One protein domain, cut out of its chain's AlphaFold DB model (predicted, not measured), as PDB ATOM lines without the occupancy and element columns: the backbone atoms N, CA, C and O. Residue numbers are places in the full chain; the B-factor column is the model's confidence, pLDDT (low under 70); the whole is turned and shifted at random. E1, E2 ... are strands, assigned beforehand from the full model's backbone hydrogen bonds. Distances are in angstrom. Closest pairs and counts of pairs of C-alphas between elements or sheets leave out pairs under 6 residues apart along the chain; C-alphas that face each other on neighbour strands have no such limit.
ATOM      1  N   TYR A 108     125.237 128.067 111.621       97.50
ATOM      2  CA  TYR A 108     125.705 129.269 110.929       97.50
ATOM      3  C   TYR A 108     124.774 129.819 109.838       97.50
ATOM      4  O   TYR A 108     125.130 130.758 109.134       97.50
ATOM      5  N   THR A 109     123.547 129.310 109.728       97.19
ATOM      6  CA  THR A 109     122.496 129.924 108.910       97.19
ATOM      7  C   THR A 109     121.509 130.674 109.794       97.19
ATOM      8  O   THR A 109     121.399 130.404 110.991       97.19
ATOM      9  N   LYS A 110     120.751 131.607 109.206       97.19
ATOM     10  CA  LYS A 110     119.661 132.293 109.915       97.19
ATOM     11  C   LYS A 110     118.647 131.296 110.484       97.19
ATOM     12  O   LYS A 110     118.242 131.411 111.633       97.19
ATOM     13  N   GLY A 111     118.229 130.322 109.673       95.81
ATOM     14  CA  GLY A 111     117.215 129.331 110.031       95.81
ATOM     15  C   GLY A 111     115.982 129.935 110.712       95.81
ATOM     16  O   GLY A 111     115.308 130.784 110.131       95.81
ATOM     17  N   TYR A 112     115.686 129.491 111.937       96.88
ATOM     18  CA  TYR A 112     114.572 130.001 112.749       96.88
ATOM     19  C   TYR A 112     114.913 131.242 113.587       96.88
ATOM     20  O   TYR A 112     114.039 131.756 114.287       96.88
ATOM     21  N   CYS A 113     116.156 131.722 113.545       97.12
ATOM     22  CA  CYS A 113     116.567 132.896 114.295       97.12
ATOM     23  C   CYS A 113     116.012 134.197 113.678       97.12
ATOM     24  O   CYS A 113     115.738 134.271 112.470       97.12
ATOM     25  N   PRO A 114     115.855 135.254 114.496       96.44
ATOM     26  CA  PRO A 114     115.574 136.604 114.019       96.44
ATOM     27  C   PRO A 114     116.588 137.099 112.972       96.44
ATOM     28  O   PRO A 114     117.692 136.574 112.840       96.44
ATOM     29  N   SER A 115     116.220 138.142 112.221       95.00
ATOM     30  CA  SER A 115     117.154 138.803 111.290       95.00
ATOM     31  C   SER A 115     118.393 139.326 112.032       95.00
ATOM     32  O   SER A 115     118.285 139.781 113.171       95.00
ATOM     33  N   GLY A 116     119.564 139.221 111.397       95.88
ATOM     34  CA  GLY A 116     120.852 139.559 112.008       95.88
ATOM     35  C   GLY A 116     121.390 138.513 112.992       95.88
ATOM     36  O   GLY A 116     122.395 138.770 113.652       95.88
ATOM     37  N   GLN A 117     120.748 137.347 113.114       97.69
ATOM     38  CA  GLN A 117     121.213 136.242 113.953       97.69
ATOM     39  C   GLN A 117     121.324 134.937 113.167       97.69
ATOM     40  O   GLN A 117     120.657 134.738 112.152       97.69
ATOM     41  N   ILE A 118     122.168 134.042 113.673       97.75
ATOM     42  CA  ILE A 118     122.424 132.711 113.122       97.75
ATOM     43  C   ILE A 118     122.333 131.646 114.214       97.75
ATOM     44  O   ILE A 118     122.539 131.928 115.396       97.75
ATOM     45  N   ILE A 119     122.038 130.414 113.806       97.62
ATOM     46  CA  ILE A 119     121.992 129.250 114.693       97.62
ATOM     47  C   ILE A 119     123.417 128.828 115.038       97.62
ATOM     48  O   ILE A 119     124.228 128.572 114.151       97.62
ATOM     49  N   TYR A 120     123.707 128.683 116.321       96.00
ATOM     50  CA  TYR A 120     124.998 128.220 116.803       96.00
ATOM     51  C   TYR A 120     124.827 127.210 117.934       96.00
ATOM     52  O   TYR A 120     123.901 127.310 118.735       96.00
ATOM     53  N   ILE A 121     125.727 126.233 118.002       94.31
ATOM     54  CA  ILE A 121     125.878 125.350 119.157       94.31
ATOM     55  C   ILE A 121     127.302 125.556 119.645       94.31
ATOM     56  O   ILE A 121     128.251 125.375 118.882       94.31
ATOM     57  N   GLU A 122     127.450 125.927 120.912       89.12
ATOM     58  CA  GLU A 122     128.767 126.063 121.529       89.12
ATOM     59  C   GLU A 122     129.560 124.747 121.439       89.12
ATOM     60  O   GLU A 122     128.969 123.661 121.387       89.12
ATOM     61  N   PRO A 123     130.901 124.787 121.453       82.06
ATOM     62  CA  PRO A 123     131.696 123.569 121.508       82.06
ATOM     63  C   PRO A 123     131.338 122.781 122.777       82.06
ATOM     64  O   PRO A 123     131.397 123.322 123.879       82.06
ATOM     65  N   ASN A 124     130.960 121.507 122.630       76.62
ATOM     66  CA  ASN A 124     130.399 120.646 123.692       76.62
ATOM     67  C   ASN A 124     129.014 121.062 124.232       76.62
ATOM     68  O   ASN A 124     128.480 120.407 125.132       76.62
ATOM     69  N   GLY A 125     128.418 122.121 123.687       82.69
ATOM     70  CA  GLY A 125     127.040 122.502 123.954       82.69
ATOM     71  C   GLY A 125     126.065 121.470 123.385       82.69
ATOM     72  O   GLY A 125     126.331 120.820 122.377       82.69
ATOM     73  N   LYS A 126     124.915 121.318 124.044       83.44
ATOM     74  CA  LYS A 126     123.823 120.432 123.593       83.44
ATOM     75  C   LYS A 126     122.583 121.195 123.140       83.44
ATOM     76  O   LYS A 126     121.624 120.589 122.674       83.44
ATOM     77  N   THR A 127     122.591 122.513 123.307       91.81
ATOM     78  CA  THR A 127     121.437 123.368 123.055       91.81
ATOM     79  C   THR A 127     121.815 124.411 122.014       91.81
ATOM     80  O   THR A 127     122.789 125.135 122.223       91.81
ATOM     81  N   PRO A 128     121.078 124.494 120.898       95.12
ATOM     82  CA  PRO A 128     121.280 125.547 119.922       95.12
ATOM     83  C   PRO A 128     120.793 126.890 120.457       95.12
ATOM     84  O   PRO A 128     119.778 126.979 121.149       95.12
ATOM     85  N   VAL A 129     121.519 127.939 120.103       95.88
ATOM     86  CA  VAL A 129     121.241 129.324 120.470       95.88
ATOM     87  C   VAL A 129     121.306 130.210 119.232       95.88
ATOM     88  O   VAL A 129     122.023 129.911 118.275       95.88
ATOM     89  N   CYS A 130     120.558 131.309 119.248       97.06
ATOM     90  CA  CYS A 130     120.678 132.346 118.233       97.06
ATOM     91  C   CYS A 130     121.727 133.363 118.678       97.06
ATOM     92  O   CYS A 130     121.581 133.985 119.731       97.06
ATOM     93  N   VAL A 131     122.777 133.532 117.877       96.62
ATOM     94  CA  VAL A 131     123.860 134.490 118.142       96.62
ATOM     95  C   VAL A 131     123.884 135.578 117.067       96.62
ATOM     96  O   VAL A 131     123.499 135.300 115.929       96.62
ATOM     97  N   PRO A 132     124.312 136.813 117.390       97.31
ATOM     98  CA  PRO A 132     124.468 137.868 116.392       97.31
ATOM     99  C   PRO A 132     125.414 137.459 115.259       97.31
ATOM    100  O   PRO A 132     126.464 136.866 115.505       97.31
ATOM    101  N   ASN A 133     125.054 137.814 114.027       96.44
ATOM    102  CA  ASN A 133     125.919 137.696 112.863       96.44
ATOM    103  C   ASN A 133     126.467 139.074 112.487       96.44
ATOM    104  O   ASN A 133     125.703 139.997 112.212       96.44
ATOM    105  N   ASN A 134     127.791 139.201 112.439       95.81
ATOM    106  CA  ASN A 134     128.465 140.450 112.068       95.81
ATOM    107  C   ASN A 134     128.690 140.577 110.551       95.81
ATOM    108  O   ASN A 134     129.415 141.466 110.109       95.81
ATOM    109  N   CYS A 135     128.091 139.683 109.766       96.94
ATOM    110  CA  CYS A 135     128.160 139.654 108.313       96.94
ATOM    111  C   CYS A 135     126.780 139.893 107.684       96.94
ATOM    112  O   CYS A 135     125.762 139.710 108.358       96.94
ATOM    113  N   PRO A 136     126.726 140.303 106.402       95.12
ATOM    114  CA  PRO A 136     125.472 140.401 105.663       95.12
ATOM    115  C   PRO A 136     124.677 139.091 105.681       95.12
ATOM    116  O   PRO A 136     125.238 138.001 105.820       95.12
ATOM    117  N   ASP A 137     123.359 139.192 105.500       90.12
ATOM    118  CA  ASP A 137     122.482 138.022 105.411       90.12
ATOM    119  C   ASP A 137     122.970 137.061 104.307       90.12
ATOM    120  O   ASP A 137     123.141 137.448 103.151       90.12
ATOM    121  N   GLY A 138     123.175 135.794 104.674       91.94
ATOM    122  CA  GLY A 138     123.708 134.755 103.783       91.94
ATOM    123  C   GLY A 138     125.223 134.538 103.878       91.94
ATOM    124  O   GLY A 138     125.725 133.578 103.297       91.94
ATOM    125  N   GLU A 139     125.939 135.367 104.637       96.81
ATOM    126  CA  GLU A 139     127.373 135.221 104.900       96.81
ATOM    127  C   GLU A 139     127.662 135.011 106.388       96.81
ATOM    128  O   GLU A 139     126.862 135.344 107.263       96.81
ATOM    129  N   VAL A 140     128.834 134.454 106.676       96.62
ATOM    130  CA  VAL A 140     129.306 134.098 108.013       96.62
ATOM    131  C   VAL A 140     130.723 134.613 108.218       96.62
ATOM    132  O   VAL A 140     131.519 134.676 107.279       96.62
ATOM    133  N   TYR A 141     131.052 134.982 109.453       95.94
ATOM    134  CA  TYR A 141     132.385 135.477 109.776       95.94
ATOM    135  C   TYR A 141     133.400 134.328 109.815       95.94
ATOM    136  O   TYR A 141     133.375 133.483 110.710       95.94
ATOM    137  N   PHE A 142     134.302 134.308 108.838       96.50
ATOM    138  CA  PHE A 142     135.289 133.265 108.598       96.50
ATOM    139  C   PHE A 142     136.689 133.869 108.395       96.50
ATOM    140  O   PHE A 142     136.961 134.520 107.388       96.50
ATOM    141  N   ILE A 143     137.608 133.632 109.340       93.50
ATOM    142  CA  ILE A 143     139.019 134.081 109.289       93.50
ATOM    143  C   ILE A 143     139.131 135.588 108.969       93.50
ATOM    144  O   ILE A 143     139.774 135.983 108.011       93.50
ATOM    145  N   ASP A 144     138.461 136.472 109.701       92.19
ATOM    146  CA  ASP A 144     138.494 137.925 109.437       92.19
ATOM    147  C   ASP A 144     137.866 138.393 108.106       92.19
ATOM    148  O   ASP A 144     138.115 139.518 107.677       92.19
ATOM    149  N   VAL A 145     137.051 137.574 107.425       95.62
ATOM    150  CA  VAL A 145     136.154 138.054 106.349       95.62
ATOM    151  C   VAL A 145     134.750 137.502 106.510       95.62
ATOM    152  O   VAL A 145     134.543 136.506 107.193       95.62
ATOM    153  N   CYS A 146     133.795 138.118 105.826       97.25
ATOM    154  CA  CYS A 146     132.508 137.496 105.572       97.25
ATOM    155  C   CYS A 146     132.620 136.574 104.353       97.25
ATOM    156  O   CYS A 146     133.152 136.967 103.314       97.25
ATOM    157  N   ALA A 147     132.194 135.324 104.514       97.12
ATOM    158  CA  ALA A 147     132.222 134.305 103.474       97.12
ATOM    159  C   ALA A 147     130.893 133.552 103.442       97.12
ATOM    160  O   ALA A 147     130.182 133.480 104.442       97.12
ATOM    161  N   LYS A 148     130.561 132.957 102.300       97.06
ATOM    162  CA  LYS A 148     129.374 132.114 102.189       97.06
ATOM    163  C   LYS A 148     129.665 130.703 102.680       97.06
ATOM    164  O   LYS A 148     130.704 130.125 102.364       97.06
ATOM    165  N   LEU A 149     128.734 130.165 103.459       96.50
ATOM    166  CA  LEU A 149     128.801 128.798 103.961       96.50
ATOM    167  C   LEU A 149     128.562 127.793 102.822       96.50
ATOM    168  O   LEU A 149     127.708 128.015 101.969       96.50
ATOM    169  N   ASN A 150     129.280 126.670 102.852       94.69
ATOM    170  CA  ASN A 150     129.277 125.598 101.852       94.69
ATOM    171  C   ASN A 150     129.706 126.040 100.439       94.69
ATOM    172  O   ASN A 150     129.378 125.368  99.462       94.69
ATOM    173  N   GLU A 151     130.443 127.146 100.314       95.00
ATOM    174  CA  GLU A 151     130.995 127.619  99.041       95.00
ATOM    175  C   GLU A 151     132.529 127.606  99.050       95.00
ATOM    176  O   GLU A 151     133.176 127.729 100.099       95.00
ATOM    177  N   GLU A 152     133.122 127.456  97.861       94.19
ATOM    178  CA  GLU A 152     134.565 127.608  97.667       94.19
ATOM    179  C   GLU A 152     135.002 129.023  98.058       94.19
ATOM    180  O   GLU A 152     134.367 130.021  97.713       94.19
ATOM    181  N   HIS A 153     136.137 129.121  98.743       94.31
ATOM    182  CA  HIS A 153     136.695 130.407  99.130       94.31
ATOM    183  C   HIS A 153     138.205 130.421  98.918       94.31
ATOM    184  O   HIS A 153     138.884 129.433  99.183       94.31
ATOM    185  N   LYS A 154     138.756 131.568  98.504       92.25
ATOM    186  CA  LYS A 154     140.192 131.723  98.187       92.25
ATOM    187  C   LYS A 154     141.118 131.338  99.344       92.25
ATOM    188  O   LYS A 154     142.237 130.901  99.127       92.25
ATOM    189  N   ARG A 155     140.652 131.491 100.587       92.25
ATOM    190  CA  ARG A 155     141.406 131.083 101.790       92.25
ATOM    191  C   ARG A 155     141.382 129.585 102.074       92.25
ATOM    192  O   ARG A 155     142.097 129.131 102.955       92.25
ATOM    193  N   CYS A 156     140.553 128.841 101.359       92.69
ATOM    194  CA  CYS A 156     140.454 127.395 101.448       92.69
ATOM    195  C   CYS A 156     141.095 126.701 100.240       92.69
ATOM    196  O   CYS A 156     140.827 125.530  99.991       92.69
ATOM    197  N   GLU A 157     141.977 127.396  99.519       90.62
ATOM    198  CA  GLU A 157     142.792 126.831  98.449       90.62
ATOM    199  C   GLU A 157     144.198 126.507  98.974       90.62
ATOM    200  O   GLU A 157     144.949 127.403  99.350       90.62
ATOM    201  N   HIS A 158     144.548 125.220  99.025       85.31
ATOM    202  CA  HIS A 158     145.852 124.748  99.506       85.31
ATOM    203  C   HIS A 158     146.391 123.677  98.559       85.31
ATOM    204  O   HIS A 158     145.664 122.749  98.226       85.31
ATOM    205  N   ALA A 159     147.649 123.781  98.121       83.75
ATOM    206  CA  ALA A 159     148.272 122.813  97.206       83.75
ATOM    207  C   ALA A 159     147.418 122.490  95.949       83.75
ATOM    208  O   ALA A 159     147.326 121.337  95.531       83.75
ATOM    209  N   ASN A 160     146.785 123.512  95.350       83.25
ATOM    210  CA  ASN A 160     145.836 123.407  94.224       83.25
ATOM    211  C   ASN A 160     144.563 122.586  94.513       83.25
ATOM    212  O   ASN A 160     143.868 122.163  93.590       83.25
ATOM    213  N   ILE A 161     144.240 122.372  95.788       83.19
ATOM    214  CA  ILE A 161     142.998 121.751  96.240       83.19
ATOM    215  C   ILE A 161     142.068 122.858  96.714       83.19
ATOM    216  O   ILE A 161     142.428 123.639  97.598       83.19
ATOM    217  N   ARG A 162     140.862 122.899  96.150       88.69
ATOM    218  CA  ARG A 162     139.809 123.827  96.560       88.69
ATOM    219  C   ARG A 162     138.905 123.152  97.576       88.69
ATOM    220  O   ARG A 162     138.284 122.135  97.286       88.69
ATOM    221  N   MET A 163     138.866 123.717  98.772       91.56
ATOM    222  CA  MET A 163     137.945 123.332  99.835       91.56
ATOM    223  C   MET A 163     136.876 124.410 100.008       91.56
ATOM    224  O   MET A 163     137.011 125.535  99.516       91.56
ATOM    225  N   VAL A 164     135.819 124.068 100.735       93.88
ATOM    226  CA  VAL A 164     134.719 124.991 101.019       93.88
ATOM    227  C   VAL A 164     134.804 125.512 102.445       93.88
ATOM    228  O   VAL A 164     135.367 124.862 103.329       93.88
ATOM    229  N   VAL A 165     134.224 126.685 102.679       96.75
ATOM    230  CA  VAL A 165     133.959 127.159 104.041       96.75
ATOM    231  C   VAL A 165     132.831 126.310 104.605       96.75
ATOM    232  O   VAL A 165     131.698 126.407 104.143       96.75
ATOM    233  N   GLY A 166     133.118 125.467 105.588       95.31
ATOM    234  CA  GLY A 166     132.110 124.600 106.190       95.31
ATOM    235  C   GLY A 166     132.307 124.449 107.685       95.31
ATOM    236  O   GLY A 166     133.101 125.156 108.301       95.31
ATOM    237  N   ILE A 167     131.532 123.549 108.278       94.12
ATOM    238  CA  ILE A 167     131.478 123.381 109.727       94.12
ATOM    239  C   ILE A 167     132.185 122.088 110.087       94.12
ATOM    240  O   ILE A 167     131.826 121.018 109.605       94.12
ATOM    241  N   ASN A 168     133.166 122.179 110.974       92.12
ATOM    242  CA  ASN A 168     133.751 120.999 111.578       92.12
ATOM    243  C   ASN A 168     132.743 120.391 112.564       92.12
ATOM    244  O   ASN A 168     132.345 121.029 113.539       92.12
ATOM    245  N   GLU A 169     132.326 119.152 112.310       88.81
ATOM    246  CA  GLU A 169     131.283 118.479 113.089       88.81
ATOM    247  C   GLU A 169     131.661 118.264 114.564       88.81
ATOM    248  O   GLU A 169     130.789 118.212 115.428       88.81
ATOM    249  N   THR A 170     132.957 118.150 114.862       86.62
ATOM    250  CA  THR A 170     133.462 117.924 116.222       86.62
ATOM    251  C   THR A 170     133.580 119.229 116.991       86.62
ATOM    252  O   THR A 170     133.184 119.312 118.152       86.62
ATOM    253  N   THR A 171     134.164 120.255 116.368       90.75
ATOM    254  CA  THR A 171     134.454 121.524 117.051       90.75
ATOM    255  C   THR A 171     133.300 122.515 116.967       90.75
ATOM    256  O   THR A 171     133.303 123.491 117.720       90.75
ATOM    257  N   HIS A 172     132.338 122.282 116.066       93.12
ATOM    258  CA  HIS A 172     131.262 123.205 115.704       93.12
ATOM    259  C   HIS A 172     131.763 124.563 115.187       93.12
ATOM    260  O   HIS A 172     131.024 125.546 115.212       93.12
ATOM    261  N   LYS A 173     133.021 124.649 114.736       93.88
ATOM    262  CA  LYS A 173     133.632 125.880 114.216       93.88
ATOM    263  C   LYS A 173     133.638 125.888 112.694       93.88
ATOM    264  O   LYS A 173     133.639 124.834 112.060       93.88
ATOM    265  N   LEU A 174     133.685 127.091 112.124       95.12
ATOM    266  CA  LEU A 174     133.926 127.279 110.697       95.12
ATOM    267  C   LEU A 174     135.389 126.995 110.365       95.12
ATOM    268  O   LEU A 174     136.295 127.594 110.946       95.12
ATOM    269  N   GLU A 175     135.607 126.103 109.409       94.62
ATOM    270  CA  GLU A 175     136.920 125.660 108.948       94.62
ATOM    271  C   GLU A 175     136.884 125.444 107.427       94.62
ATOM    272  O   GLU A 175     135.818 125.413 106.806       94.62
ATOM    273  N   CYS A 176     138.055 125.294 106.808       94.00
ATOM    274  CA  CYS A 176     138.118 124.788 105.442       94.00
ATOM    275  C   CYS A 176     137.863 123.283 105.479       94.00
ATOM    276  O   CYS A 176     138.704 122.529 105.971       94.00
ATOM    277  N   VAL A 177     136.706 122.857 104.979       90.62
ATOM    278  CA  VAL A 177     136.312 121.446 104.970       90.62
ATOM    279  C   VAL A 177     136.444 120.873 103.568       90.62
ATOM    280  O   VAL A 177     136.086 121.499 102.566       90.62
ATOM    281  N   ASN A 178     136.979 119.661 103.499       84.56
ATOM    282  CA  ASN A 178     137.017 118.907 102.262       84.56
ATOM    283  C   ASN A 178     135.691 118.162 102.082       84.56
ATOM    284  O   ASN A 178     135.384 117.271 102.865       84.56
ATOM    285  N   ILE A 179     134.956 118.509 101.031       76.00
ATOM    286  CA  ILE A 179     133.712 117.836 100.627       76.00
ATOM    287  C   ILE A 179     133.934 116.754  99.559       76.00
ATOM    288  O   ILE A 179     132.978 116.178  99.054       76.00
TER     289      ILE A 179
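This is residues 108 to 179 of the 194 residues of the protein "DUF4789 domain-containing protein" of Anopheles funestus (UniProt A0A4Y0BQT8). Picture three small strand units in a row: the hairpin E1-E2 at one end, the hairpin E3-E4 in the middle, and the strongly twisted three-strand sheet E5-E6-E7 at the other end. The printed part has 72 residues with seven named strands, E1 to E7 in chain order, and no named helix; its class is all strand, though under half of the residues, 34, are in named strands. The three sheets, E1-E2, E3-E4 and E5-E6-E7, are antiparallel. The whole is compact, with a radius of gyration of the C-alphas of 12.5 A and spans of 38 by 27 by 18 A.

Start at E1, residues 117 to 120, and E2, residues 129 to 132, an antiparallel hairpin; look for N 118 and O 131, 2.9 A apart, within hydrogen-bond range. Next come E3, residues 139 to 142, and E4, residues 145 to 148, a hairpin with N 140 and O 147 at 2.8 A. E1 is apart from E3. E5, E6 and E7, residues 152 to 158, 161 to 167 and 174 to 177, form a meander, each strand the antiparallel neighbour of the one before. Check N 163 and O 156, 2.9 A, and N 166 and O 175, 3.0 A. The pairing is staggered: E6 pairs with E5 over 161 to 164 and with E7 over 164 to 167. The closest C-alphas of E3 and E7, Phe 142 and Leu 174, are 6.5 A apart.

Find C-alpha 117 at (121.213, 136.242, 113.953), where E1 begins; it spans 9.3 A, E2 10.0 A, E3 9.0 A and E4 9.9 A. E5 spans 11.8 A, E6 17.8 A and E7 8.5 A, ending at C-alpha 177 (136.312, 121.446, 104.970).

The farthest C-alphas, Pro 114 and Ala 159, are 39.3 A apart. The printed part has no cut, no link is long, and no printed residue is under 70 in pLDDT.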